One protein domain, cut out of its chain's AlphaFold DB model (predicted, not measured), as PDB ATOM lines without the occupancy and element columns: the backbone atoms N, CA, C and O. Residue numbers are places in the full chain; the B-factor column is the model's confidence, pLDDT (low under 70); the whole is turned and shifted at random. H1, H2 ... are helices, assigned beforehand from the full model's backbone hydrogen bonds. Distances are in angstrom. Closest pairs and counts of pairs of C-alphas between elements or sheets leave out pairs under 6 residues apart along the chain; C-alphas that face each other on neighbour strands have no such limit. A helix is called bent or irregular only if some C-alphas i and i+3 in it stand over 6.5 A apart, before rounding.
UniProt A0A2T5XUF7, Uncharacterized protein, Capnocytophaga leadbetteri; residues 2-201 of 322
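What this domain is: This is residues 2 to 201 of the 322 residues of an uncharacterized protein of Capnocytophaga leadbetteri (UniProt A0A2T5XUF7). The model is a long rod of helices: H3, H6 and H7 make an up-and-down bundle, and the long H11 crosses H7 on the side away from H3. H8 packs on H3 and leads from the bundle towards a small head at one end of the rod, made of H4, H9, H10 and the link of residues 143 to 154; near the other end H2 packs on H6 and H7, and H1 touches H2 alone among the helices. The printed part has 200 residues, with eleven named helices, H1 to H11 in order along the chain, and no named strand; its class is all helix. The whole is loose, with a radius of gyration of the C-alphas of 22.7 A, and spans 77 by 31 by 29 A.

Where its parts are: The longest helix is H6, residues 61 to 88, 41.0 A from first to last C-alpha; C-alpha 61 lies at (-1.167, -34.384, 28.077). It is irregular, with C-alphas 83 and 86 7.7 A apart, and it has a kink of 35 degrees near residue 82. H3 is residues 20 to 40, 29.8 A, and H7 is residues 95 to 113, 27.8 A. H11 is residues 173 to 199, 37.5 A, and ends with C-alpha 199 at (28.519, -18.530, 11.371). H8 is residues 115 to 130, 23.7 A; H10 is residues 155 to 169, 21.0 A; H9 is residues 133 to 142, 14.4 A. H1 is residues 2 to 11, 14.2 A, and begins with C-alpha 2 at (31.294, -46.717, 15.500). H2 is residues 13 to 18, 8.6 A; H5 is residues 54 to 58, 6.1 A; H4 is residues 46 to 49, 5.3 A.

How they stand to each other: H6 and H7 are the hubs, touching four helices each. They form a helical hairpin, opposite ways at a shallow tilt of 22 degrees, with C-alphas of Ser 70 and Ser 112 closest at 5.4 A. H3 touches H6 at a shallow tilt of 4 degrees, opposite ways; the closest C-alphas, of Leu 23 and Trp 77, are 7.4 A apart. H3, with residues 20 to 28 alone, touches H7, and the C-alphas of Ala 27 and Ser 112 come within 5.8 A. H11, with residues 183 to 195 alone, touches H7 at a steep tilt of 47 degrees, opposite ways; the closest C-alphas, of Phe 110 and Ala 187, are 5.0 A apart. H6 and H11 are near each other. H8 touches H3 with 36 pairs of C-alphas within 8 A, closest Phe 39 and Gly 122 at 4.1 A. H5 and H8 only just touch, with 3 such pairs, closest Thr 54 and Val 120 at 6.9 A. H10 touches H4, with C-alphas of Ser 48 and Glu 159 4.7 A apart, and H9, with those of Val 136 and Ile 164 6.4 A apart. H2 touches H7, with C-alphas of Ser 14 and Gln 101 closest at 7.0 A, and H6, with those of Thr 18 and Met 81 closest at 6.3 A. H1 touches H2, closest Leu 8 and Trp 16 with C-alphas 5.4 A apart, and is apart from H3. Each O i to N i+4 pair is within hydrogen-bond range in H1, H2, H3, H5, H7, H8, H9, H10 and H11; in H6 19 of 24 are, and H4 is too short for such a pair.

The domain as a whole: The two C-alphas farthest apart, those of Phe 90 and Asp 153, are 77.1 A apart. The printed part has no cut. The link from H9 to H10, residues 143 to 154, is long, and the one from H6 to H7 is short. The mean pLDDT of the printed part is 88.0; residues 84 to 92 and residue 150 are under 70.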
ATOM      1  N   LYS A   2      29.918 -47.183  15.809       75.25
ATOM      2  CA  LYS A   2      31.294 -46.717  15.500       75.25
ATOM      3  C   LYS A   2      31.648 -46.646  13.999       75.25
ATOM      4  O   LYS A   2      32.191 -45.642  13.562       75.25
ATOM      5  N   LYS A   3      31.266 -47.649  13.192       84.38
ATOM      6  CA  LYS A   3      31.527 -47.652  11.734       84.38
ATOM      7  C   LYS A   3      30.790 -46.541  10.964       84.38
ATOM      8  O   LYS A   3      31.365 -45.957  10.058       84.38
ATOM      9  N   ILE A   4      29.536 -46.238  11.325       80.44
ATOM     10  CA  ILE A   4      28.738 -45.179  10.672       80.44
ATOM     11  C   ILE A   4      29.272 -43.804  11.066       80.44
ATOM     12  O   ILE A   4      29.395 -42.925  10.221       80.44
ATOM     13  N   GLU A   5      29.619 -43.618  12.340       80.56
ATOM     14  CA  GLU A   5      30.213 -42.363  12.799       80.56
ATOM     15  C   GLU A   5      31.556 -42.097  12.132       80.56
ATOM     16  O   GLU A   5      31.784 -40.979  11.683       80.56
ATOM     17  N   GLN A   6      32.400 -43.124  12.021       82.44
ATOM     18  CA  GLN A   6      33.670 -43.040  11.316       82.44
ATOM     19  C   GLN A   6      33.461 -42.715   9.830       82.44
ATOM     20  O   GLN A   6      34.055 -41.771   9.322       82.44
ATOM     21  N   TYR A   7      32.539 -43.408   9.155       85.00
ATOM     22  CA  TYR A   7      32.209 -43.135   7.754       85.00
ATOM     23  C   TYR A   7      31.719 -41.696   7.526       85.00
ATOM     24  O   TYR A   7      32.167 -41.014   6.602       85.00
ATOM     25  N   LEU A   8      30.801 -41.214   8.372       81.62
ATOM     26  CA  LEU A   8      30.285 -39.849   8.292       81.62
ATOM     27  C   LEU A   8      31.379 -38.821   8.595       81.62
ATOM     28  O   LEU A   8      31.431 -37.797   7.928       81.62
ATOM     29  N   LEU A   9      32.259 -39.087   9.558       81.69
ATOM     30  CA  LEU A   9      33.378 -38.203   9.877       81.69
ATOM     31  C   LEU A   9      34.367 -38.093   8.705       81.69
ATOM     32  O   LEU A   9      34.779 -36.989   8.356       81.69
ATOM     33  N   GLU A  10      34.709 -39.220   8.080       81.81
ATOM     34  CA  GLU A  10      35.694 -39.288   6.997       81.81
ATOM     35  C   GLU A  10      35.161 -38.721   5.672       81.81
ATOM     36  O   GLU A  10      35.901 -38.063   4.944       81.81
ATOM     37  N   ARG A  11      33.878 -38.950   5.348       82.25
ATOM     38  CA  ARG A  11      33.313 -38.602   4.027       82.25
ATOM     39  C   ARG A  11      32.320 -37.446   4.034       82.25
ATOM     40  O   ARG A  11      32.240 -36.707   3.056       82.25
ATOM     41  N   TYR A  12      31.573 -37.266   5.122       83.19
ATOM     42  CA  TYR A  12      30.504 -36.268   5.233       83.19
ATOM     43  C   TYR A  12      30.595 -35.466   6.542       83.19
ATOM     44  O   TYR A  12      29.646 -35.451   7.337       83.19
ATOM     45  N   PRO A  13      31.711 -34.751   6.779       80.06
ATOM     46  CA  PRO A  13      31.985 -34.104   8.062       80.06
ATOM     47  C   PRO A  13      30.922 -33.070   8.453       80.06
ATOM     48  O   PRO A  13      30.683 -32.850   9.637       80.06
ATOM     49  N   SER A  14      30.228 -32.457   7.483       79.00
ATOM     50  CA  SER A  14      29.099 -31.562   7.759       79.00
ATOM     51  C   SER A  14      27.920 -32.297   8.404       79.00
ATOM     52  O   SER A  14      27.449 -31.848   9.445       79.00
ATOM     53  N   LEU A  15      27.498 -33.437   7.843       84.06
ATOM     54  CA  LEU A  15      26.405 -34.262   8.373       84.06
ATOM     55  C   LEU A  15      26.751 -34.835   9.751       84.06
ATOM     56  O   LEU A  15      25.906 -34.908  10.643       84.06
ATOM     57  N   TRP A  16      28.014 -35.222   9.942       83.19
ATOM     58  CA  TRP A  16      28.495 -35.690  11.236       83.19
ATOM     59  C   TRP A  16      28.511 -34.571  12.284       83.19
ATOM     60  O   TRP A  16      28.102 -34.791  13.425       83.19
ATOM     61  N   ASN A  17      28.960 -33.370  11.908       82.06
ATOM     62  CA  ASN A  17      29.075 -32.230  12.817       82.06
ATOM     63  C   ASN A  17      27.706 -31.739  13.300       82.06
ATOM     64  O   ASN A  17      27.546 -31.458  14.486       82.06
ATOM     65  N   THR A  18      26.716 -31.678  12.405       85.81
ATOM     66  CA  THR A  18      25.336 -31.304  12.759       85.81
ATOM     67  C   THR A  18      24.584 -32.409  13.485       85.81
ATOM     68  O   THR A  18      23.534 -32.141  14.065       85.81
ATOM     69  N   LYS A  19      25.109 -33.643  13.457       89.06
ATOM     70  CA  LYS A  19      24.463 -34.852  13.982       89.06
ATOM     71  C   LYS A  19      23.089 -35.111  13.352       89.06
ATOM     72  O   LYS A  19      22.285 -35.838  13.929       89.06
ATOM     73  N   ILE A  20      22.841 -34.581  12.149       91.19
ATOM     74  CA  ILE A  20      21.524 -34.627  11.497       91.19
ATOM     75  C   ILE A  20      20.975 -36.048  11.359       91.19
ATOM     76  O   ILE A  20      19.799 -36.263  11.617       91.19
ATOM     77  N   VAL A  21      21.823 -37.025  11.022       91.00
ATOM     78  CA  VAL A  21      21.406 -38.429  10.853       91.00
ATOM     79  C   VAL A  21      20.770 -38.972  12.135       91.00
ATOM     80  O   VAL A  21      19.715 -39.596  12.088       91.00
ATOM     81  N   TRP A  22      21.382 -38.693  13.287       90.75
ATOM     82  CA  TRP A  22      20.875 -39.143  14.582       90.75
ATOM     83  C   TRP A  22      19.639 -38.358  15.005       90.75
ATOM     84  O   TRP A  22      18.676 -38.951  15.478       90.75
ATOM     85  N   LEU A  23      19.647 -37.040  14.803       93.94
ATOM     86  CA  LEU A  23      18.537 -36.188  15.223       93.94
ATOM     87  C   LEU A  23      17.271 -36.448  14.414       93.94
ATOM     88  O   LEU A  23      16.205 -36.564  15.006       93.94
ATOM     89  N   LEU A  24      17.381 -36.621  13.096       95.50
ATOM     90  CA  LEU A  24      16.238 -37.012  12.273       95.50
ATOM     91  C   LEU A  24      15.771 -38.436  12.586       95.50
ATOM     92  O   LEU A  24      14.573 -38.686  12.560       95.50
ATOM     93  N   GLY A  25      16.681 -39.349  12.941       95.94
ATOM     94  CA  GLY A  25      16.307 -40.684  13.415       95.94
ATOM     95  C   GLY A  25      15.471 -40.637  14.698       95.94
ATOM     96  O   GLY A  25      14.413 -41.255  14.769       95.94
ATOM     97  N   ILE A  26      15.900 -39.854  15.693       96.44
ATOM     98  CA  ILE A  26      15.155 -39.676  16.950       96.44
ATOM     99  C   ILE A  26      13.832 -38.938  16.702       96.44
ATOM    100  O   ILE A  26      12.799 -39.360  17.221       96.44
ATOM    101  N   ALA A  27      13.834 -37.881  15.884       97.50
ATOM    102  CA  ALA A  27      12.619 -37.156  15.513       97.50
ATOM    103  C   ALA A  27      11.618 -38.069  14.789       97.50
ATOM    104  O   ALA A  27      10.429 -38.017  15.076       97.50
ATOM    105  N   PHE A  28      12.085 -38.960  13.912       97.88
ATOM    106  CA  PHE A  28      11.238 -39.958  13.263       97.88
ATOM    107  C   PHE A  28      10.599 -40.919  14.277       97.88
ATOM    108  O   PHE A  28       9.394 -41.158  14.218       97.88
ATOM    109  N   CYS A  29      11.366 -41.420  15.252       98.12
ATOM    110  CA  CYS A  29      10.807 -42.224  16.343       98.12
ATOM    111  C   CYS A  29       9.762 -41.445  17.158       98.12
ATOM    112  O   CYS A  29       8.729 -42.008  17.513       98.12
ATOM    113  N   ALA A  30       9.992 -40.154  17.418       98.06
ATOM    114  CA  ALA A  30       9.022 -39.295  18.088       98.06
ATOM    115  C   ALA A  30       7.753 -39.090  17.240       98.06
ATOM    116  O   ALA A  30       6.652 -39.222  17.765       98.06
ATOM    117  N   HIS A  31       7.872 -38.866  15.928       98.25
ATOM    118  CA  HIS A  31       6.724 -38.814  15.019       98.25
ATOM    119  C   HIS A  31       5.904 -40.107  15.051       98.25
ATOM    120  O   HIS A  31       4.681 -40.044  15.141       98.25
ATOM    121  N   LEU A  32       6.561 -41.274  15.031       98.31
ATOM    122  CA  LEU A  32       5.877 -42.561  15.157       98.31
ATOM    123  C   LEU A  32       5.166 -42.690  16.511       98.31
ATOM    124  O   LEU A  32       4.014 -43.110  16.558       98.31
ATOM    125  N   PHE A  33       5.822 -42.286  17.600       98.12
ATOM    126  CA  PHE A  33       5.212 -42.255  18.928       98.12
ATOM    127  C   PHE A  33       3.960 -41.367  18.961       98.12
ATOM    128  O   PHE A  33       2.913 -41.829  19.402       98.12
ATOM    129  N   PHE A  34       4.027 -40.132  18.453       97.81
ATOM    130  CA  PHE A  34       2.875 -39.224  18.431       97.81
ATOM    131  C   PHE A  34       1.763 -39.702  17.502       97.81
ATOM    132  O   PHE A  34       0.595 -39.537  17.839       97.81
ATOM    133  N   PHE A  35       2.108 -40.336  16.380       97.50
ATOM    134  CA  PHE A  35       1.129 -40.989  15.517       97.50
ATOM    135  C   PHE A  35       0.376 -42.096  16.255       97.50
ATOM    136  O   PHE A  35      -0.850 -42.102  16.258       97.50
ATOM    137  N   LEU A  36       1.093 -43.003  16.925       97.31
ATOM    138  CA  LEU A  36       0.465 -44.065  17.712       97.31
ATOM    139  C   LEU A  36      -0.341 -43.495  18.879       97.31
ATOM    140  O   LEU A  36      -1.432 -43.979  19.161       97.31
ATOM    141  N   PHE A  37       0.152 -42.441  19.524       95.88
ATOM    142  CA  PHE A  37      -0.571 -41.778  20.600       95.88
ATOM    143  C   PHE A  37      -1.905 -41.207  20.099       95.88
ATOM    144  O   PHE A  37      -2.936 -41.501  20.692       95.88
ATOM    145  N   GLY A  38      -1.921 -40.490  18.973       94.19
ATOM    146  CA  GLY A  38      -3.176 -40.043  18.357       94.19
ATOM    147  C   GLY A  38      -4.067 -41.207  17.914       94.19
ATOM    148  O   GLY A  38      -5.274 -41.192  18.105       94.19
ATOM    149  N   PHE A  39      -3.491 -42.283  17.381       93.88
ATOM    150  CA  PHE A  39      -4.276 -43.456  16.990       93.88
ATOM    151  C   PHE A  39      -5.009 -44.103  18.180       93.88
ATOM    152  O   PHE A  39      -6.141 -44.555  18.032       93.88
ATOM    153  N   PHE A  40      -4.388 -44.128  19.361       93.12
ATOM    154  CA  PHE A  40      -4.965 -44.712  20.576       93.12
ATOM    155  C   PHE A  40      -5.643 -43.693  21.511       93.12
ATOM    156  O   PHE A  40      -6.177 -44.097  22.541       93.12
ATOM    157  N   SER A  41      -5.653 -42.390  21.196       89.88
ATOM    158  CA  SER A  41      -6.276 -41.358  22.048       89.88
ATOM    159  C   SER A  41      -7.805 -41.344  21.977       89.88
ATOM    160  O   SER A  41      -8.458 -40.742  22.841       89.88
ATOM    161  N   VAL A  42      -8.385 -41.992  20.962       83.56
ATOM    162  CA  VAL A  42      -9.833 -42.039  20.742       83.56
ATOM    163  C   VAL A  42     -10.346 -43.475  20.778       83.56
ATOM    164  O   VAL A  42      -9.848 -44.358  20.072       83.56
ATOM    165  N   ASN A  43     -11.364 -43.692  21.612       86.75
ATOM    166  CA  ASN A  43     -12.101 -44.947  21.677       86.75
ATOM    167  C   ASN A  43     -13.108 -45.011  20.528       86.75
ATOM    168  O   ASN A  43     -13.690 -43.997  20.162       86.75
ATOM    169  N   GLU A  44     -13.349 -46.202  19.985       86.75
ATOM    170  CA  GLU A  44     -14.283 -46.368  18.861       86.75
ATOM    171  C   GLU A  44     -15.715 -45.967  19.240       86.75
ATOM    172  O   GLU A  44     -16.398 -45.317  18.458       86.75
ATOM    173  N   GLU A  45     -16.124 -46.251  20.478       86.50
ATOM    174  CA  GLU A  45     -17.424 -45.849  21.022       86.50
ATOM    175  C   GLU A  45     -17.596 -44.322  21.068       86.50
ATOM    176  O   GLU A  45     -18.691 -43.812  20.834       86.50
ATOM    177  N   ASP A  46     -16.513 -43.563  21.289       86.50
ATOM    178  CA  ASP A  46     -16.567 -42.096  21.310       86.50
ATOM    179  C   ASP A  46     -16.981 -41.531  19.941       86.50
ATOM    180  O   ASP A  46     -17.469 -40.407  19.873       86.50
ATOM    181  N   PHE A  47     -16.804 -42.279  18.846       87.62
ATOM    182  CA  PHE A  47     -17.116 -41.785  17.509       87.62
ATOM    183  C   PHE A  47     -18.619 -41.611  17.253       87.62
ATOM    184  O   PHE A  47     -18.980 -40.736  16.462       87.62
ATOM    185  N   SER A  48     -19.470 -42.413  17.904       87.56
ATOM    186  CA  SER A  48     -20.931 -42.425  17.721       87.56
ATOM    187  C   SER A  48     -21.731 -42.012  18.956       87.56
ATOM    188  O   SER A  48     -22.943 -41.874  18.851       87.56
ATOM    189  N   THR A  49     -21.093 -41.801  20.111       86.44
ATOM    190  CA  THR A  49     -21.805 -41.515  21.375       86.44
ATOM    191  C   THR A  49     -21.597 -40.104  21.908       86.44
ATOM    192  O   THR A  49     -22.375 -39.644  22.742       86.44
ATOM    193  N   LYS A  50     -20.542 -39.406  21.474       87.00
ATOM    194  CA  LYS A  50     -20.264 -38.040  21.921       87.00
ATOM    195  C   LYS A  50     -19.437 -37.253  20.914       87.00
ATOM    196  O   LYS A  50     -18.817 -37.795  20.004       87.00
ATOM    197  N   TYR A  51     -19.401 -35.944  21.118       81.44
ATOM    198  CA  TYR A  51     -18.474 -35.068  20.416       81.44
ATOM    199  C   TYR A  51     -17.025 -35.361  20.836       81.44
ATOM    200  O   TYR A  51     -16.745 -35.497  22.031       81.44
ATOM    201  N   PHE A  52     -16.093 -35.402  19.879       77.25
ATOM    202  CA  PHE A  52     -14.661 -35.379  20.180       77.25
ATOM    203  C   PHE A  52     -13.912 -34.348  19.323       77.25
ATOM    204  O   PHE A  52     -13.907 -34.401  18.093       77.25
ATOM    205  N   GLY A  53     -13.238 -33.405  19.986       79.94
ATOM    206  CA  GLY A  53     -12.365 -32.428  19.342       79.94
ATOM    207  C   GLY A  53     -10.898 -32.864  19.367       79.94
ATOM    208  O   GLY A  53     -10.332 -33.085  20.434       79.94
ATOM    209  N   THR A  54     -10.232 -32.904  18.209       83.50
ATOM    210  CA  THR A  54      -8.789 -33.224  18.108       83.50
ATOM    211  C   THR A  54      -7.910 -32.320  18.981       83.50
ATOM    212  O   THR A  54      -6.976 -32.788  19.627       83.50
ATOM    213  N   ILE A  55      -8.200 -31.013  19.044       84.69
ATOM    214  CA  ILE A  55      -7.444 -30.086  19.905       84.69
ATOM    215  C   ILE A  55      -7.673 -30.411  21.384       84.69
ATOM    216  O   ILE A  55      -6.722 -30.437  22.157       84.69
ATOM    217  N   GLU A  56      -8.910 -30.717  21.771       85.12
ATOM    218  CA  GLU A  56      -9.253 -31.084  23.148       85.12
ATOM    219  C   GLU A  56      -8.620 -32.406  23.576       85.12
ATOM    220  O   GLU A  56      -8.300 -32.560  24.741       85.12
ATOM    221  N   LYS A  57      -8.409 -33.352  22.654       85.50
ATOM    222  CA  LYS A  57      -7.694 -34.608  22.931       85.50
ATOM    223  C   LYS A  57      -6.182 -34.417  22.967       85.50
ATOM    224  O   LYS A  57      -5.482 -35.091  23.724       85.50
ATOM    225  N   PHE A  58      -5.668 -33.493  22.160       89.38
ATOM    226  CA  PHE A  58      -4.257 -33.145  22.185       89.38
ATOM    227  C   PHE A  58      -3.875 -32.423  23.491       89.38
ATOM    228  O   PHE A  58      -2.805 -32.663  24.054       89.38
ATOM    229  N   PHE A  59      -4.751 -31.571  24.021       89.00
ATOM    230  CA  PHE A  59      -4.545 -30.910  25.309       89.00
ATOM    231  C   PHE A  59      -5.119 -31.732  26.481       89.00
ATOM    232  O   PHE A  59      -6.142 -32.377  26.343       89.00
ATOM    233  N   PRO A  60      -4.508 -31.727  27.680       90.69
ATOM    234  CA  PRO A  60      -3.226 -31.119  28.026       90.69
ATOM    235  C   PRO A  60      -2.030 -32.075  27.848       90.69
ATOM    236  O   PRO A  60      -0.903 -31.614  27.679       90.69
ATOM    237  N   ILE A  61      -2.246 -33.395  27.898       92.00
ATOM    238  CA  ILE A  61      -1.167 -34.384  28.077       92.00
ATOM    239  C   ILE A  61      -0.299 -34.525  26.820       92.00
ATOM    240  O   ILE A  61       0.927 -34.437  26.914       92.00
ATOM    241  N   ALA A  62      -0.903 -34.725  25.642       93.50
ATOM    242  CA  ALA A  62      -0.139 -34.889  24.403       93.50
ATOM    243  C   ALA A  62       0.586 -33.593  24.009       93.50
ATOM    244  O   ALA A  62       1.733 -33.644  23.565       93.50
ATOM    245  N   PHE A  63      -0.025 -32.434  24.266       93.88
ATOM    246  CA  PHE A  63       0.615 -31.130  24.133       93.88
ATOM    247  C   PHE A  63       1.845 -31.001  25.035       93.88
ATOM    248  O   PHE A  63       2.923 -30.666  24.543       93.88
ATOM    249  N   LEU A  64       1.712 -31.299  26.334       95.94
ATOM    250  CA  LEU A  64       2.822 -31.205  27.283       95.94
ATOM    251  C   LEU A  64       3.978 -32.124  26.872       95.94
ATOM    252  O   LEU A  64       5.130 -31.694  26.856       95.94
ATOM    253  N   LEU A  65       3.674 -33.366  26.488       96.00
ATOM    254  CA  LEU A  65       4.680 -34.306  25.996       96.00
ATOM    255  C   LEU A  65       5.344 -33.808  24.710       96.00
ATOM    256  O   LEU A  65       6.565 -33.892  24.603       96.00
ATOM    257  N   ASN A  66       4.580 -33.260  23.758       95.75
ATOM    258  CA  ASN A  66       5.133 -32.695  22.524       95.75
ATOM    259  C   ASN A  66       6.109 -31.563  22.856       95.75
ATOM    260  O   ASN A  66       7.271 -31.605  22.450       95.75
ATOM    261  N   PHE A  67       5.670 -30.610  23.677       94.75
ATOM    262  CA  PHE A  67       6.487 -29.478  24.094       94.75
ATOM    263  C   PHE A  67       7.785 -29.917  24.786       94.75
ATOM    264  O   PHE A  67       8.868 -29.449  24.425       94.75
ATOM    265  N   VAL A  68       7.701 -30.844  25.746       97.44
ATOM    266  CA  VAL A  68       8.867 -31.347  26.485       97.44
ATOM    267  C   VAL A  68       9.819 -32.110  25.563       97.44
ATOM    268  O   VAL A  68      11.012 -31.814  25.555       97.44
ATOM    269  N   ILE A  69       9.321 -33.054  24.757       97.44
ATOM    270  CA  ILE A  69      10.156 -33.868  23.857       97.44
ATOM    271  C   ILE A  69      10.838 -32.982  22.812       97.44
ATOM    272  O   ILE A  69      12.047 -33.099  22.613       97.44
ATOM    273  N   SER A  70      10.095 -32.062  22.189       97.06
ATOM    274  CA  SER A  70      10.633 -31.113  21.211       97.06
ATOM    275  C   SER A  70      11.730 -30.237  21.823       97.06
ATOM    276  O   SER A  70      12.835 -30.136  21.281       97.06
ATOM    277  N   THR A  71      11.473 -29.677  23.010       96.19
ATOM    278  CA  THR A  71      12.433 -28.826  23.725       96.19
ATOM    279  C   THR A  71      13.699 -29.596  24.094       96.19
ATOM    280  O   THR A  71      14.801 -29.127  23.817       96.19
ATOM    281  N   LEU A  72      13.571 -30.789  24.681       96.50
ATOM    282  CA  LEU A  72      14.720 -31.616  25.059       96.50
ATOM    283  C   LEU A  72      15.550 -32.025  23.842       96.50
ATOM    284  O   LEU A  72      16.781 -31.987  23.902       96.50
ATOM    285  N   LEU A  73      14.894 -32.369  22.731       96.00
ATOM    286  CA  LEU A  73      15.568 -32.738  21.492       96.00
ATOM    287  C   LEU A  73      16.368 -31.561  20.920       96.00
ATOM    288  O   LEU A  73      17.550 -31.714  20.608       96.00
ATOM    289  N   LEU A  74      15.759 -30.374  20.844       96.56
ATOM    290  CA  LEU A  74      16.406 -29.169  20.322       96.56
ATOM    291  C   LEU A  74      17.520 -28.659  21.240       96.56
ATOM    292  O   LEU A  74      18.615 -28.361  20.766       96.56
ATOM    293  N   VAL A  75      17.292 -28.596  22.553       95.25
ATOM    294  CA  VAL A  75      18.317 -28.175  23.522       95.25
ATOM    295  C   VAL A  75      19.471 -29.176  23.549       95.25
ATOM    296  O   VAL A  75      20.632 -28.775  23.460       95.25
ATOM    297  N   GLY A  76      19.176 -30.478  23.603       93.44
ATOM    298  CA  GLY A  76      20.187 -31.534  23.552       93.44
ATOM    299  C   GLY A  76      21.023 -31.471  22.272       93.44
ATOM    300  O   GLY A  76      22.253 -31.558  22.324       93.44
ATOM    301  N   TRP A  77      20.376 -31.227  21.130       94.69
ATOM    302  CA  TRP A  77      21.052 -30.998  19.855       94.69
ATOM    303  C   TRP A  77      21.984 -29.782  19.891       94.69
ATOM    304  O   TRP A  77      23.151 -29.894  19.507       94.69
ATOM    305  N   LEU A  78      21.509 -28.636  20.392       91.69
ATOM    306  CA  LEU A  78      22.308 -27.411  20.503       91.69
ATOM    307  C   LEU A  78      23.532 -27.603  21.411       91.69
ATOM    308  O   LEU A  78      24.628 -27.151  21.067       91.69
ATOM    309  N   VAL A  79      23.379 -28.320  22.529       89.81
ATOM    310  CA  VAL A  79      24.487 -28.676  23.433       89.81
ATOM    311  C   VAL A  79      25.501 -29.585  22.736       89.81
ATOM    312  O   VAL A  79      26.708 -29.372  22.849       89.81
ATOM    313  N   GLN A  80      25.054 -30.589  21.983       86.31
ATOM    314  CA  GLN A  80      25.974 -31.471  21.263       86.31
ATOM    315  C   GLN A  80      26.727 -30.727  20.148       86.31
ATOM    316  O   GLN A  80      27.923 -30.940  19.936       86.31
ATOM    317  N   MET A  81      26.039 -29.817  19.459       84.12
ATOM    318  CA  MET A  81      26.610 -28.961  18.421       84.12
ATOM    319  C   MET A  81      27.642 -27.959  18.956       84.12
ATOM    320  O   MET A  81      28.596 -27.630  18.242       84.12
ATOM    321  N   SER A  82      27.470 -27.456  20.183       80.00
ATOM    322  CA  SER A  82      28.409 -26.510  20.795       80.00
ATOM    323  C   SER A  82      29.728 -27.183  21.193       80.00
ATOM    324  O   SER A  82      30.794 -26.611  20.956       80.00
ATOM    325  N   LYS A  83      29.675 -28.431  21.685       76.25
ATOM    326  CA  LYS A  83      30.857 -29.245  22.034       76.25
ATOM    327  C   LYS A  83      31.779 -29.510  20.838       76.25
ATOM    328  O   LYS A  83      32.996 -29.506  20.986       76.25
ATOM    329  N   ASN A  84      31.226 -29.657  19.634       66.31
ATOM    330  CA  ASN A  84      31.992 -29.955  18.416       66.31
ATOM    331  C   ASN A  84      32.658 -28.721  17.763       66.31
ATOM    332  O   ASN A  84      33.068 -28.772  16.601       66.31
ATOM    333  N   ASN A  85      32.792 -27.599  18.480       58.31
ATOM    334  CA  ASN A  85      33.421 -26.376  17.961       58.31
ATOM    335  C   ASN A  85      34.880 -26.558  17.502       58.31
ATOM    336  O   ASN A  85      35.316 -25.819  16.620       58.31
ATOM    337  N   ALA A  86      35.602 -27.553  18.029       39.28
ATOM    338  CA  ALA A  86      36.994 -27.844  17.674       39.28
ATOM    339  C   ALA A  86      37.204 -28.152  16.176       39.28
ATOM    340  O   ALA A  86      38.261 -27.859  15.625       39.28
ATOM    341  N   PHE A  87      36.182 -28.651  15.469       47.44
ATOM    342  CA  PHE A  87      36.277 -28.973  14.039       47.44
ATOM    343  C   PHE A  87      36.191 -27.761  13.102       47.44
ATOM    344  O   PHE A  87      36.457 -27.902  11.908       47.44
ATOM    345  N   LYS A  88      35.858 -26.565  13.617       52.00
ATOM    346  CA  LYS A  88      35.830 -25.328  12.814       52.00
ATOM    347  C   LYS A  88      37.202 -24.977  12.224       52.00
ATOM    348  O   LYS A  88      37.239 -24.347  11.174       52.00
ATOM    349  N   HIS A  89      38.293 -25.404  12.865       51.31
ATOM    350  CA  HIS A  89      39.661 -25.131  12.414       51.31
ATOM    351  C   HIS A  89      40.218 -26.184  11.441       51.31
ATOM    352  O   HIS A  89      41.099 -25.861  10.654       51.31
ATOM    353  N   PHE A  90      39.695 -27.416  11.452       49.66
ATOM    354  CA  PHE A  90      40.260 -28.533  10.678       49.66
ATOM    355  C   PHE A  90      39.606 -28.753   9.310       49.66
ATOM    356  O   PHE A  90      40.202 -29.386   8.442       49.66
ATOM    357  N   TYR A  91      38.392 -28.235   9.093       55.25
ATOM    358  CA  TYR A  91      37.669 -28.423   7.837       55.25
ATOM    359  C   TYR A  91      37.360 -27.081   7.167       55.25
ATOM    360  O   TYR A  91      36.444 -26.386   7.616       55.25
ATOM    361  N   PRO A  92      38.041 -26.726   6.059       58.44
ATOM    362  CA  PRO A  92      37.702 -25.528   5.305       58.44
ATOM    363  C   PRO A  92      36.252 -25.621   4.808       58.44
ATOM    364  O   PRO A  92      35.848 -26.546   4.085       58.44
ATOM    365  N   SER A  93      35.431 -24.673   5.259       71.12
ATOM    366  CA  SER A  93      34.063 -24.507   4.778       71.12
ATOM    367  C   SER A  93      34.106 -23.816   3.425       71.12
ATOM    368  O   SER A  93      34.754 -22.787   3.331       71.12
ATOM    369  N   ASN A  94      33.389 -24.325   2.424       83.81
ATOM    370  CA  ASN A  94      33.084 -23.584   1.199       83.81
ATOM    371  C   ASN A  94      31.644 -23.037   1.277       83.81
ATOM    372  O   ASN A  94      30.871 -23.439   2.152       83.81
ATOM    373  N   ALA A  95      31.268 -22.137   0.366       87.38
ATOM    374  CA  ALA A  95      29.932 -21.532   0.352       87.38
ATOM    375  C   ALA A  95      28.800 -22.580   0.330       87.38
ATOM    376  O   ALA A  95      27.850 -22.489   1.103       87.38
ATOM    377  N   LEU A  96      28.934 -23.633  -0.484       88.81
ATOM    378  CA  LEU A  96      27.917 -24.682  -0.587       88.81
ATOM    379  C   LEU A  96      27.747 -25.472   0.723       88.81
ATOM    380  O   LEU A  96      26.629 -25.817   1.095       88.81
ATOM    381  N   LYS A  97      28.836 -25.726   1.460       88.19
ATOM    382  CA  LYS A  97      28.784 -26.358   2.787       88.19
ATOM    383  C   LYS A  97      28.079 -25.468   3.811       88.19
ATOM    384  O   LYS A  97      27.379 -26.008   4.661       88.19
ATOM    385  N   LEU A  98      28.245 -24.142   3.747       89.88
ATOM    386  CA  LEU A  98      27.533 -23.207   4.630       89.88
ATOM    387  C   LEU A  98      26.029 -23.223   4.345       89.88
ATOM    388  O   LEU A  98      25.244 -23.405   5.271       89.88
ATOM    389  N   PHE A  99      25.639 -23.145   3.071       94.25
ATOM    390  CA  PHE A  99      24.243 -23.305   2.673       94.25
ATOM    391  C   PHE A  99      23.683 -24.658   3.134       94.25
ATOM    392  O   PHE A  99      22.648 -24.718   3.792       94.25
ATOM    393  N   GLY A 100      24.415 -25.750   2.889       92.50
ATOM    394  CA  GLY A 100      24.022 -27.086   3.331       92.50
ATOM    395  C   GLY A 100      23.848 -27.203   4.849       92.50
ATOM    396  O   GLY A 100      22.970 -27.934   5.296       92.50
ATOM    397  N   GLN A 101      24.630 -26.477   5.655       92.38
ATOM    398  CA  GLN A 101      24.432 -26.414   7.108       92.38
ATOM    399  C   GLN A 101      23.126 -25.712   7.479       92.38
ATOM    400  O   GLN A 101      22.412 -26.211   8.342       92.38
ATOM    401  N   PHE A 102      22.792 -24.599   6.822       95.50
ATOM    402  CA  PHE A 102      21.507 -23.929   7.033       95.50
ATOM    403  C   PHE A 102      20.326 -24.862   6.721       95.50
ATOM    404  O   PHE A 102      19.433 -25.009   7.553       95.50
ATOM    405  N   VAL A 103      20.363 -25.563   5.579       97.12
ATOM    406  CA  VAL A 103      19.323 -26.540   5.207       97.12
ATOM    407  C   VAL A 103      19.186 -27.629   6.274       97.12
ATOM    408  O   VAL A 103      18.078 -27.991   6.660       97.12
ATOM    409  N   GLN A 104      20.306 -28.130   6.797       95.88
ATOM    410  CA  GLN A 104      20.294 -29.126   7.868       95.88
ATOM    411  C   GLN A 104      19.650 -28.592   9.153       95.88
ATOM    412  O   GLN A 104      18.890 -29.320   9.786       95.88
ATOM    413  N   TYR A 105      19.920 -27.339   9.533       96.81
ATOM    414  CA  TYR A 105      19.291 -26.715  10.702       96.81
ATOM    415  C   TYR A 105      17.777 -26.606  10.519       96.81
ATOM    416  O   TYR A 105      17.039 -27.024  11.407       96.81
ATOM    417  N   PHE A 106      17.331 -26.165   9.340       98.19
ATOM    418  CA  PHE A 106      15.914 -26.114   8.986       98.19
ATOM    419  C   PHE A 106      15.224 -27.468   9.122       98.19
ATOM    420  O   PHE A 106      14.216 -27.567   9.817       98.19
ATOM    421  N   LEU A 107      15.793 -28.522   8.532       97.88
ATOM    422  CA  LEU A 107      15.207 -29.862   8.595       97.88
ATOM    423  C   LEU A 107      15.127 -30.403  10.026       97.88
ATOM    424  O   LEU A 107      14.111 -30.987  10.394       97.88
ATOM    425  N   ILE A 108      16.168 -30.197  10.839       97.31
ATOM    426  CA  ILE A 108      16.183 -30.648  12.238       97.31
ATOM    427  C   ILE A 108      15.109 -29.921  13.046       97.31
ATOM    428  O   ILE A 108      14.334 -30.573  13.746       97.31
ATOM    429  N   VAL A 109      15.044 -28.590  12.950       98.19
ATOM    430  CA  VAL A 109      14.060 -27.805  13.702       98.19
ATOM    431  C   VAL A 109      12.646 -28.157  13.256       98.19
ATOM    432  O   VAL A 109      11.810 -28.464  14.100       98.19
ATOM    433  N   PHE A 110      12.391 -28.192  11.947       98.06
ATOM    434  CA  PHE A 110      11.076 -28.508  11.395       98.06
ATOM    435  C   PHE A 110      10.587 -29.902  11.811       98.06
ATOM    436  O   PHE A 110       9.467 -30.035  12.307       98.06
ATOM    437  N   ALA A 111      11.437 -30.928  11.703       97.94
ATOM    438  CA  ALA A 111      11.102 -32.280  12.154       97.94
ATOM    439  C   ALA A 111      10.872 -32.359  13.673       97.94
ATOM    440  O   ALA A 111      10.109 -33.189  14.142       97.94
ATOM    441  N   SER A 112      11.509 -31.492  14.465       97.75
ATOM    442  CA  SER A 112      11.386 -31.536  15.927       97.75
ATOM    443  C   SER A 112      10.130 -30.845  16.460       97.75
ATOM    444  O   SER A 112       9.738 -31.118  17.590       97.75
ATOM    445  N   ILE A 113       9.512 -29.931  15.707       96.94
ATOM    446  CA  ILE A 113       8.355 -29.144  16.183       96.94
ATOM    447  C   ILE A 113       7.015 -29.592  15.580       96.94
ATOM    448  O   ILE A 113       5.961 -29.146  16.026       96.94
ATOM    449  N   THR A 114       7.026 -30.480  14.584       97.00
ATOM    450  CA  THR A 114       5.828 -30.877  13.817       97.00
ATOM    451  C   THR A 114       5.159 -32.163  14.317       97.00
ATOM    452  O   THR A 114       4.293 -32.716  13.641       97.00
ATOM    453  N   PHE A 115       5.483 -32.635  15.525       97.00
ATOM    454  CA  PHE A 115       4.901 -33.863  16.089       97.00
ATOM    455  C   PHE A 115       3.372 -33.822  16.239       97.00
ATOM    456  O   PHE A 115       2.717 -34.858  16.130       97.00
ATOM    457  N   PHE A 116       2.791 -32.630  16.414       94.38
ATOM    458  CA  PHE A 116       1.338 -32.432  16.435       94.38
ATOM    459  C   PHE A 116       0.671 -32.966  15.162       94.38
ATOM    460  O   PHE A 116      -0.372 -33.604  15.234       94.38
ATOM    461  N   ILE A 117       1.301 -32.784  13.999       94.38
ATOM    462  CA  ILE A 117       0.751 -33.258  12.725       94.38
ATOM    463  C   ILE A 117       0.637 -34.786  12.716       94.38
ATOM    464  O   ILE A 117      -0.379 -35.324  12.285       94.38
ATOM    465  N   SER A 118       1.638 -35.491  13.252       96.00
ATOM    466  CA  SER A 118       1.585 -36.950  13.380       96.00
ATOM    467  C   SER A 118       0.468 -37.410  14.309       96.00
ATOM    468  O   SER A 118      -0.217 -38.370  13.972       96.00
ATOM    469  N   PHE A 119       0.241 -36.707  15.421       95.44
ATOM    470  CA  PHE A 119      -0.877 -36.986  16.325       95.44
ATOM    471  C   PHE A 119      -2.228 -36.883  15.605       95.44
ATOM    472  O   PHE A 119      -2.996 -37.843  15.603       95.44
ATOM    473  N   VAL A 120      -2.471 -35.769  14.907       93.19
ATOM    474  CA  VAL A 120      -3.703 -35.556  14.127       93.19
ATOM    475  C   VAL A 120      -3.890 -36.649  13.069       93.19
ATOM    476  O   VAL A 120      -4.991 -37.172  12.897       93.19
ATOM    477  N   MET A 121      -2.816 -37.029  12.370       92.69
ATOM    478  CA  MET A 121      -2.862 -38.109  11.380       92.69
ATOM    479  C   MET A 121      -3.219 -39.463  12.006       92.69
ATOM    480  O   MET A 121      -3.950 -40.235  11.387       92.69
ATOM    481  N   GLY A 122      -2.730 -39.750  13.215       94.06
ATOM    482  CA  GLY A 122      -3.062 -40.964  13.961       94.06
ATOM    483  C   GLY A 122      -4.555 -41.068  14.267       94.06
ATOM    484  O   GLY A 122      -5.180 -42.076  13.930       94.06
ATOM    485  N   GLU A 123      -5.140 -40.005  14.827       91.12
ATOM    486  CA  GLU A 123      -6.582 -39.930  15.119       91.12
ATOM    487  C   GLU A 123      -7.430 -40.094  13.853       91.12
ATOM    488  O   GLU A 123      -8.418 -40.834  13.815       91.12
ATOM    489  N   ASP A 124      -7.027 -39.423  12.776       89.94
ATOM    490  CA  ASP A 124      -7.757 -39.454  11.518       89.94
ATOM    491  C   ASP A 124      -7.741 -40.850  10.872       89.94
ATOM    492  O   ASP A 124      -8.772 -41.321  10.377       89.94
ATOM    493  N   VAL A 125      -6.601 -41.551  10.931       92.12
ATOM    494  CA  VAL A 125      -6.497 -42.958  10.512       92.12
ATOM    495  C   VAL A 125      -7.373 -43.856  11.383       92.12
ATOM    496  O   VAL A 125      -8.122 -44.654  10.824       92.12
ATOM    497  N   ARG A 126      -7.353 -43.702  12.716       92.25
ATOM    498  CA  ARG A 126      -8.178 -44.508  13.633       92.25
ATOM    499  C   ARG A 126      -9.660 -44.439  13.278       92.25
ATOM    500  O   ARG A 126     -10.310 -45.472  13.148       92.25
ATOM    501  N   PHE A 127     -10.173 -43.234  13.051       90.00
ATOM    502  CA  PHE A 127     -11.567 -43.050  12.661       90.00
ATOM    503  C   PHE A 127     -11.862 -43.643  11.282       90.00
ATOM    504  O   PHE A 127     -12.896 -44.275  11.117       90.00
ATOM    505  N   ARG A 128     -10.971 -43.490  10.291       89.50
ATOM    506  CA  ARG A 128     -11.180 -44.080   8.953       89.50
ATOM    507  C   ARG A 128     -11.151 -45.607   8.940       89.50
ATOM    508  O   ARG A 128     -11.747 -46.209   8.053       89.50
ATOM    509  N   CYS A 129     -10.442 -46.227   9.882       91.38
ATOM    510  CA  CYS A 129     -10.473 -47.676  10.056       91.38
ATOM    511  C   CYS A 129     -11.835 -48.168  10.561       91.38
ATOM    512  O   CYS A 129     -12.200 -49.297  10.253       91.38
ATOM    513  N   HIS A 130     -12.565 -47.341  11.315       91.69
ATOM    514  CA  HIS A 130     -13.869 -47.696  11.872       91.69
ATOM    515  C   HIS A 130     -15.029 -47.257  10.958       91.69
ATOM    516  O   HIS A 130     -15.892 -48.062  10.626       91.69
ATOM    517  N   TYR A 131     -15.005 -46.016  10.461       91.00
ATOM    518  CA  TYR A 131     -15.989 -45.479   9.518       91.00
ATOM    519  C   TYR A 131     -15.357 -45.155   8.166       91.00
ATOM    520  O   TYR A 131     -14.509 -44.266   8.039       91.00
ATOM    521  N   SER A 132     -15.817 -45.849   7.124       91.19
ATOM    522  CA  SER A 132     -15.391 -45.574   5.754       91.19
ATOM    523  C   SER A 132     -15.931 -44.226   5.267       91.19
ATOM    524  O   SER A 132     -17.029 -43.794   5.628       91.19
ATOM    525  N   SER A 133     -15.184 -43.559   4.385       89.44
ATOM    526  CA  SER A 133     -15.622 -42.282   3.805       89.44
ATOM    527  C   SER A 133     -16.955 -42.400   3.054       89.44
ATOM    528  O   SER A 133     -17.727 -41.446   3.035       89.44
ATOM    529  N   SER A 134     -17.239 -43.562   2.453       91.69
ATOM    530  CA  SER A 134     -18.508 -43.829   1.767       91.69
ATOM    531  C   SER A 134     -19.676 -43.970   2.740       91.69
ATOM    532  O   SER A 134     -20.741 -43.432   2.457       91.69
ATOM    533  N   TYR A 135     -19.472 -44.618   3.890       92.94
ATOM    534  CA  TYR A 135     -20.493 -44.728   4.934       92.94
ATOM    535  C   TYR A 135     -20.878 -43.354   5.495       92.94
ATOM    536  O   TYR A 135     -22.057 -43.004   5.559       92.94
ATOM    537  N   VAL A 136     -19.882 -42.523   5.814       91.88
ATOM    538  CA  VAL A 136     -20.131 -41.149   6.275       91.88
ATOM    539  C   VAL A 136     -20.873 -40.346   5.202       91.88
ATOM    540  O   VAL A 136     -21.809 -39.617   5.516       91.88
ATOM    541  N   ALA A 137     -20.506 -40.494   3.925       92.19
ATOM    542  CA  ALA A 137     -21.205 -39.826   2.829       92.19
ATOM    543  C   ALA A 137     -22.664 -40.296   2.681       92.19
ATOM    544  O   ALA A 137     -23.541 -39.463   2.452       92.19
ATOM    545  N   SER A 138     -22.945 -41.595   2.850       93.88
ATOM    546  CA  SER A 138     -24.322 -42.102   2.827       93.88
ATOM    547  C   SER A 138     -25.152 -41.580   3.994       93.88
ATOM    548  O   SER A 138     -26.293 -41.184   3.773       93.88
ATOM    549  N   LEU A 139     -24.577 -41.485   5.199       92.44
ATOM    550  CA  LEU A 139     -25.269 -40.891   6.344       92.44
ATOM    551  C   LEU A 139     -25.623 -39.422   6.080       92.44
ATOM    552  O   LEU A 139     -26.744 -39.006   6.355       92.44
ATOM    553  N   LYS A 140     -24.711 -38.643   5.480       90.94
ATOM    554  CA  LYS A 140     -24.983 -37.240   5.110       90.94
ATOM    555  C   LYS A 140     -26.085 -37.094   4.060       90.94
ATOM    556  O   LYS A 140     -26.818 -36.113   4.081       90.94
ATOM    557  N   LEU A 141     -26.198 -38.046   3.132       91.81
ATOM    558  CA  LEU A 141     -27.287 -38.074   2.149       91.81
ATOM    559  C   LEU A 141     -28.623 -38.458   2.788       91.81
ATOM    560  O   LEU A 141     -29.654 -37.896   2.426       91.81
ATOM    561  N   GLN A 142     -28.601 -39.408   3.723       92.62
ATOM    562  CA  GLN A 142     -29.786 -39.864   4.443       92.62
ATOM    563  C   GLN A 142     -30.322 -38.790   5.398       92.62
ATOM    564  O   GLN A 142     -31.533 -38.633   5.530       92.62
ATOM    565  N   TYR A 143     -29.424 -38.023   6.016       88.25
ATOM    566  CA  TYR A 143     -29.754 -36.982   6.980       88.25
ATOM    567  C   TYR A 143     -29.095 -35.639   6.598       88.25
ATOM    568  O   TYR A 143     -28.115 -35.221   7.216       88.25
ATOM    569  N   PRO A 144     -29.615 -34.935   5.576       78.81
ATOM    570  CA  PRO A 144     -28.994 -33.716   5.046       78.81
ATOM    571  C   PRO A 144     -29.083 -32.513   5.996       78.81
ATOM    572  O   PRO A 144     -28.277 -31.590   5.905       78.81
ATOM    573  N   THR A 145     -30.057 -32.513   6.907       78.62
ATOM    574  CA  THR A 145     -30.257 -31.477   7.926       78.62
ATOM    575  C   THR A 145     -30.443 -32.139   9.287       78.62
ATOM    576  O   THR A 145     -31.565 -32.270   9.775       78.62
ATOM    577  N   ILE A 146     -29.345 -32.606   9.886       77.12
ATOM    578  CA  ILE A 146     -29.362 -33.024  11.290       77.12
ATOM    579  C   ILE A 146     -29.305 -31.768  12.160       77.12
ATOM    580  O   ILE A 146     -28.343 -31.001  12.110       77.12
ATOM    581  N   GLU A 147     -30.361 -31.541  12.937       76.44
ATOM    582  CA  GLU A 147     -30.395 -30.462  13.922       76.44
ATOM    583  C   GLU A 147     -29.329 -30.670  15.006       76.44
ATOM    584  O   GLU A 147     -29.009 -31.780  15.410       76.44
ATOM    585  N   ASN A 148     -28.766 -29.584  15.528       72.69
ATOM    586  CA  ASN A 148     -27.837 -29.697  16.645       72.69
ATOM    587  C   ASN A 148     -28.617 -29.925  17.952       72.69
ATOM    588  O   ASN A 148     -28.918 -28.972  18.672       72.69
ATOM    589  N   LYS A 149     -28.991 -31.180  18.222       71.31
ATOM    590  CA  LYS A 149     -29.670 -31.613  19.450       71.31
ATOM    591  C   LYS A 149     -28.753 -32.528  20.259       71.31
ATOM    592  O   LYS A 149     -28.155 -33.447  19.714       71.31
ATOM    593  N   MET A 150     -28.648 -32.261  21.563       60.25
ATOM    594  CA  MET A 150     -27.844 -33.080  22.485       60.25
ATOM    595  C   MET A 150     -28.424 -34.478  22.704       60.25
ATOM    596  O   MET A 150     -27.668 -35.371  23.072       60.25
ATOM    597  N   ASP A 151     -29.730 -34.653  22.502       74.75
ATOM    598  CA  ASP A 151     -30.415 -35.916  22.744       74.75
ATOM    599  C   ASP A 151     -31.494 -36.143  21.683       74.75
ATOM    600  O   ASP A 151     -32.259 -35.230  21.349       74.75
ATOM    601  N   TYR A 152     -31.504 -37.346  21.124       80.75
ATOM    602  CA  TYR A 152     -32.425 -37.782  20.083       80.75
ATOM    603  C   TYR A 152     -33.150 -39.022  20.590       80.75
ATOM    604  O   TYR A 152     -32.509 -39.980  20.999       80.75
ATOM    605  N   ASP A 153     -34.480 -39.035  20.488       84.62
ATOM    606  CA  ASP A 153     -35.281 -40.194  20.910       84.62
ATOM    607  C   ASP A 153     -34.998 -41.450  20.059       84.62
ATOM    608  O   ASP A 153     -35.239 -42.572  20.501       84.62
ATOM    609  N   ASP A 154     -34.502 -41.261  18.829       87.50
ATOM    610  CA  ASP A 154     -34.085 -42.331  17.923       87.50
ATOM    611  C   ASP A 154     -32.569 -42.593  18.059       87.50
ATOM    612  O   ASP A 154     -31.765 -41.751  17.636       87.50
ATOM    613  N   PRO A 155     -32.160 -43.772  18.570       87.69
ATOM    614  CA  PRO A 155     -30.752 -44.129  18.719       87.69
ATOM    615  C   PRO A 155     -29.960 -44.106  17.405       87.69
ATOM    616  O   PRO A 155     -28.781 -43.760  17.409       87.69
ATOM    617  N   GLN A 156     -30.587 -44.444  16.270       88.81
ATOM    618  CA  GLN A 156     -29.908 -44.432  14.968       88.81
ATOM    619  C   GLN A 156     -29.620 -43.002  14.511       88.81
ATOM    620  O   GLN A 156     -28.560 -42.717  13.953       88.81
ATOM    621  N   LEU A 157     -30.557 -42.091  14.776       88.50
ATOM    622  CA  LEU A 157     -30.395 -40.673  14.479       88.50
ATOM    623  C   LEU A 157     -29.328 -40.036  15.379       88.50
ATOM    624  O   LEU A 157     -28.533 -39.225  14.900       88.50
ATOM    625  N   GLN A 158     -29.267 -40.445  16.650       89.00
ATOM    626  CA  GLN A 158     -28.233 -40.014  17.591       89.00
ATOM    627  C   GLN A 158     -26.833 -40.447  17.139       89.00
ATOM    628  O   GLN A 158     -25.918 -39.624  17.074       89.00
ATOM    629  N   GLU A 159     -26.670 -41.716  16.763       89.88
ATOM    630  CA  GLU A 159     -25.414 -42.232  16.217       89.88
ATOM    631  C   GLU A 159     -25.013 -41.484  14.937       89.88
ATOM    632  O   GLU A 159     -23.881 -40.999  14.827       89.88
ATOM    633  N   ALA A 160     -25.940 -41.326  13.985       90.38
ATOM    634  CA  ALA A 160     -25.683 -40.617  12.734       90.38
ATOM    635  C   ALA A 160     -25.230 -39.168  12.977       90.38
ATOM    636  O   ALA A 160     -24.275 -38.710  12.340       90.38
ATOM    637  N   TYR A 161     -25.863 -38.468  13.927       90.12
ATOM    638  CA  TYR A 161     -25.476 -37.117  14.332       90.12
ATOM    639  C   TYR A 161     -24.020 -37.060  14.799       90.12
ATOM    640  O   TYR A 161     -23.248 -36.249  14.278       90.12
ATOM    641  N   TYR A 162     -23.614 -37.919  15.739       89.81
ATOM    642  CA  TYR A 162     -22.248 -37.895  16.261       89.81
ATOM    643  C   TYR A 162     -21.221 -38.293  15.203       89.81
ATOM    644  O   TYR A 162     -20.207 -37.608  15.065       89.81
ATOM    645  N   VAL A 163     -21.492 -39.321  14.394       91.31
ATOM    646  CA  VAL A 163     -20.572 -39.758  13.331       91.31
ATOM    647  C   VAL A 163     -20.347 -38.650  12.300       91.31
ATOM    648  O   VAL A 163     -19.198 -38.371  11.942       91.31
ATOM    649  N   ILE A 164     -21.413 -37.984  11.842       89.38
ATOM    650  CA  ILE A 164     -21.318 -36.870  10.884       89.38
ATOM    651  C   ILE A 164     -20.583 -35.686  11.512       89.38
ATOM    652  O   ILE A 164     -19.618 -35.184  10.929       89.38
ATOM    653  N   THR A 165     -20.997 -35.276  12.711       88.25
ATOM    654  CA  THR A 165     -20.431 -34.119  13.416       88.25
ATOM    655  C   THR A 165     -18.943 -34.315  13.678       88.25
ATOM    656  O   THR A 165     -18.133 -33.423  13.422       88.25
ATOM    657  N   ASN A 166     -18.548 -35.497  14.141       88.50
ATOM    658  CA  ASN A 166     -17.154 -35.825  14.389       88.50
ATOM    659  C   ASN A 166     -16.347 -35.915  13.087       88.50
ATOM    660  O   ASN A 166     -15.222 -35.419  13.030       88.50
ATOM    661  N   ALA A 167     -16.915 -36.476  12.014       87.88
ATOM    662  CA  ALA A 167     -16.258 -36.500  10.708       87.88
ATOM    663  C   ALA A 167     -15.974 -35.089  10.161       87.88
ATOM    664  O   ALA A 167     -14.946 -34.883   9.517       87.88
ATOM    665  N   GLU A 168     -16.863 -34.127  10.414       84.69
ATOM    666  CA  GLU A 168     -16.718 -32.731   9.981       84.69
ATOM    667  C   GLU A 168     -15.773 -31.913  10.861       84.69
ATOM    668  O   GLU A 168     -15.027 -31.071  10.356       84.69
ATOM    669  N   ASN A 169     -15.773 -32.170  12.170       78.81
ATOM    670  CA  ASN A 169     -14.949 -31.427  13.123       78.81
ATOM    671  C   ASN A 169     -13.485 -31.869  13.165       78.81
ATOM    672  O   ASN A 169     -12.639 -31.152  13.711       78.81
ATOM    673  N   LYS A 170     -13.154 -32.998  12.534       80.19
ATOM    674  CA  LYS A 170     -11.770 -33.407  12.308       80.19
ATOM    675  C   LYS A 170     -10.933 -32.301  11.675       80.19
ATOM    676  O   LYS A 170     -11.368 -31.536  10.809       80.19
ATOM    677  N   ILE A 171      -9.660 -32.271  12.049       80.12
ATOM    678  CA  ILE A 171      -8.676 -31.427  11.377       80.12
ATOM    679  C   ILE A 171      -8.364 -32.048  10.009       80.12
ATOM    680  O   ILE A 171      -7.488 -32.897   9.871       80.12
ATOM    681  N   GLY A 172      -9.118 -31.629   8.994       77.38
ATOM    682  CA  GLY A 172      -8.911 -32.053   7.612       77.38
ATOM    683  C   GLY A 172      -7.615 -31.516   6.994       77.38
ATOM    684  O   GLY A 172      -6.948 -30.635   7.540       77.38
ATOM    685  N   VAL A 173      -7.298 -32.009   5.793       76.44
ATOM    686  CA  VAL A 173      -6.048 -31.716   5.062       76.44
ATOM    687  C   VAL A 173      -5.775 -30.213   4.926       76.44
ATOM    688  O   VAL A 173      -4.650 -29.781   5.142       76.44
ATOM    689  N   VAL A 174      -6.794 -29.396   4.643       78.06
ATOM    690  CA  VAL A 174      -6.635 -27.936   4.497       78.06
ATOM    691  C   VAL A 174      -6.138 -27.282   5.792       78.06
ATOM    692  O   VAL A 174      -5.223 -26.464   5.759       78.06
ATOM    693  N   LYS A 175      -6.687 -27.674   6.950       85.12
ATOM    694  CA  LYS A 175      -6.226 -27.163   8.250       85.12
ATOM    695  C   LYS A 175      -4.820 -27.674   8.578       85.12
ATOM    696  O   LYS A 175      -4.009 -26.906   9.083       85.12
ATOM    697  N   ILE A 176      -4.507 -28.933   8.247       85.31
ATOM    698  CA  ILE A 176      -3.149 -29.494   8.385       85.31
ATOM    699  C   ILE A 176      -2.134 -28.667   7.587       85.31
ATOM    700  O   ILE A 176      -1.088 -28.323   8.132       85.31
ATOM    701  N   LEU A 177      -2.448 -28.310   6.336       84.31
ATOM    702  CA  LEU A 177      -1.600 -27.441   5.516       84.31
ATOM    703  C   LEU A 177      -1.396 -26.073   6.183       84.31
ATOM    704  O   LEU A 177      -0.261 -25.634   6.318       84.31
ATOM    705  N   GLY A 178      -2.456 -25.460   6.719       85.75
ATOM    706  CA  GLY A 178      -2.335 -24.209   7.478       85.75
ATOM    707  C   GLY A 178      -1.424 -24.316   8.711       85.75
ATOM    708  O   GLY A 178      -0.632 -23.415   8.981       85.75
ATOM    709  N   TYR A 179      -1.466 -25.430   9.451       89.25
ATOM    710  CA  TYR A 179      -0.528 -25.659  10.557       89.25
ATOM    711  C   TYR A 179       0.907 -25.879  10.069       89.25
ATOM    712  O   TYR A 179       1.840 -25.352  10.678       89.25
ATOM    713  N   LEU A 180       1.100 -26.629   8.978       90.75
ATOM    714  CA  LEU A 180       2.414 -26.824   8.360       90.75
ATOM    715  C   LEU A 180       3.036 -25.489   7.940       90.75
ATOM    716  O   LEU A 180       4.227 -25.289   8.176       90.75
ATOM    717  N   ASP A 181       2.233 -24.561   7.414       89.50
ATOM    718  CA  ASP A 181       2.673 -23.212   7.051       89.50
ATOM    719  C   ASP A 181       3.254 -22.459   8.255       89.50
ATOM    720  O   ASP A 181       4.341 -21.880   8.174       89.50
ATOM    721  N   ILE A 182       2.563 -22.516   9.398       91.12
ATOM    722  CA  ILE A 182       2.999 -21.876  10.645       91.12
ATOM    723  C   ILE A 182       4.280 -22.536  11.172       91.12
ATOM    724  O   ILE A 182       5.258 -21.844  11.467       91.12
ATOM    725  N   PHE A 183       4.313 -23.871  11.263       94.69
ATOM    726  CA  PHE A 183       5.495 -24.594  11.743       94.69
ATOM    727  C   PHE A 183       6.714 -24.355  10.853       94.69
ATOM    728  O   PHE A 183       7.820 -24.184  11.358       94.69
ATOM    729  N   MET A 184       6.532 -24.287   9.537       95.50
ATOM    730  CA  MET A 184       7.596 -23.977   8.586       95.50
ATOM    731  C   MET A 184       8.211 -22.598   8.848       95.50
ATOM    732  O   MET A 184       9.437 -22.476   8.869       95.50
ATOM    733  N   MET A 185       7.390 -21.575   9.099       95.31
ATOM    734  CA  MET A 185       7.882 -20.228   9.412       95.31
ATOM    735  C   MET A 185       8.609 -20.168  10.757       95.31
ATOM    736  O   MET A 185       9.687 -19.576  10.854       95.31
ATOM    737  N   ILE A 186       8.078 -20.842  11.779       96.00
ATOM    738  CA  ILE A 186       8.740 -20.960  13.085       96.00
ATOM    739  C   ILE A 186      10.090 -21.677  12.936       96.00
ATOM    740  O   ILE A 186      11.108 -21.213  13.458       96.00
ATOM    741  N   ALA A 187      10.130 -22.779  12.183       97.94
ATOM    742  CA  ALA A 187      11.358 -23.522  11.930       97.94
ATOM    743  C   ALA A 187      12.392 -22.682  11.178       97.94
ATOM    744  O   ALA A 187      13.573 -22.704  11.536       97.94
ATOM    745  N   LEU A 188      11.961 -21.911  10.176       98.00
ATOM    746  CA  LEU A 188      12.822 -20.995   9.436       98.00
ATOM    747  C   LEU A 188      13.462 -19.957  10.368       98.00
ATOM    748  O   LEU A 188      14.682 -19.784  10.342       98.00
ATOM    749  N   PHE A 189      12.664 -19.327  11.233       97.06
ATOM    750  CA  PHE A 189      13.137 -18.327  12.189       97.06
ATOM    751  C   PHE A 189      14.206 -18.883  13.140       97.06
ATOM    752  O   PHE A 189      15.311 -18.340  13.230       97.06
ATOM    753  N   PHE A 190      13.933 -20.013  13.800       96.94
ATOM    754  CA  PHE A 190      14.910 -20.632  14.701       96.94
ATOM    755  C   PHE A 190      16.164 -21.111  13.964       96.94
ATOM    756  O   PHE A 190      17.276 -20.997  14.485       96.94
ATOM    757  N   SER A 191      16.022 -21.590  12.730       97.62
ATOM    758  CA  SER A 191      17.160 -22.041  11.922       97.62
ATOM    759  C   SER A 191      18.071 -20.894  11.514       97.62
ATOM    760  O   SER A 191      19.291 -21.061  11.525       97.62
ATOM    761  N   LEU A 192      17.511 -19.718  11.222       97.56
ATOM    762  CA  LEU A 192      18.279 -18.496  10.993       97.56
ATOM    763  C   LEU A 192      19.043 -18.067  12.245       97.56
ATOM    764  O   LEU A 192      20.232 -17.772  12.145       97.56
ATOM    765  N   ILE A 193      18.419 -18.108  13.428       95.94
ATOM    766  CA  ILE A 193      19.102 -17.810  14.700       95.94
ATOM    767  C   ILE A 193      20.297 -18.744  14.901       95.94
ATOM    768  O   ILE A 193      21.421 -18.286  15.137       95.94
ATOM    769  N   VAL A 194      20.079 -20.057  14.767       95.00
ATOM    770  CA  VAL A 194      21.151 -21.052  14.897       95.00
ATOM    771  C   VAL A 194      22.238 -20.798  13.855       95.00
ATOM    772  O   VAL A 194      23.426 -20.829  14.181       95.00
ATOM    773  N   PHE A 195      21.863 -20.497  12.613       94.56
ATOM    774  CA  PHE A 195      22.810 -20.213  11.544       94.56
ATOM    775  C   PHE A 195      23.667 -18.976  11.839       94.56
ATOM    776  O   PHE A 195      24.895 -19.085  11.801       94.56
ATOM    777  N   CYS A 196      23.060 -17.856  12.240       93.88
ATOM    778  CA  CYS A 196      23.753 -16.631  12.642       93.88
ATOM    779  C   CYS A 196      24.783 -16.902  13.745       93.88
ATOM    780  O   CYS A 196      25.976 -16.642  13.565       93.88
ATOM    781  N   VAL A 197      24.353 -17.521  14.850       91.69
ATOM    782  CA  VAL A 197      25.222 -17.844  15.993       91.69
ATOM    783  C   VAL A 197      26.375 -18.767  15.592       91.69
ATOM    784  O   VAL A 197      27.494 -18.639  16.096       91.69
ATOM    785  N   ARG A 198      26.137 -19.721  14.686       87.81
ATOM    786  CA  ARG A 198      27.164 -20.682  14.258       87.81
ATOM    787  C   ARG A 198      28.160 -20.083  13.273       87.81
ATOM    788  O   ARG A 198      29.333 -20.475  13.320       87.81
ATOM    789  N   VAL A 199      27.707 -19.183  12.401       87.50
ATOM    790  CA  VAL A 199      28.519 -18.530  11.371       87.50
ATOM    791  C   VAL A 199      29.387 -17.432  11.968       87.50
ATOM    792  O   VAL A 199      30.593 -17.464  11.726       87.50
ATOM    793  N   THR A 200      28.804 -16.509  12.737       89.12
ATOM    794  CA  THR A 200      29.521 -15.345  13.271       89.12
ATOM    795  C   THR A 200      30.075 -15.631  14.661       89.12
ATOM    796  O   THR A 200      31.287 -15.768  14.803       89.12
ATOM    797  N   ASN A 201      29.203 -15.737  15.666       87.25
ATOM    798  CA  ASN A 201      29.377 -16.240  17.037       87.25
ATOM    799  C   ASN A 201      28.231 -15.672  17.909       87.25
ATOM    800  O   ASN A 201      27.483 -14.795  17.477       87.25
TER     801      ASN A 201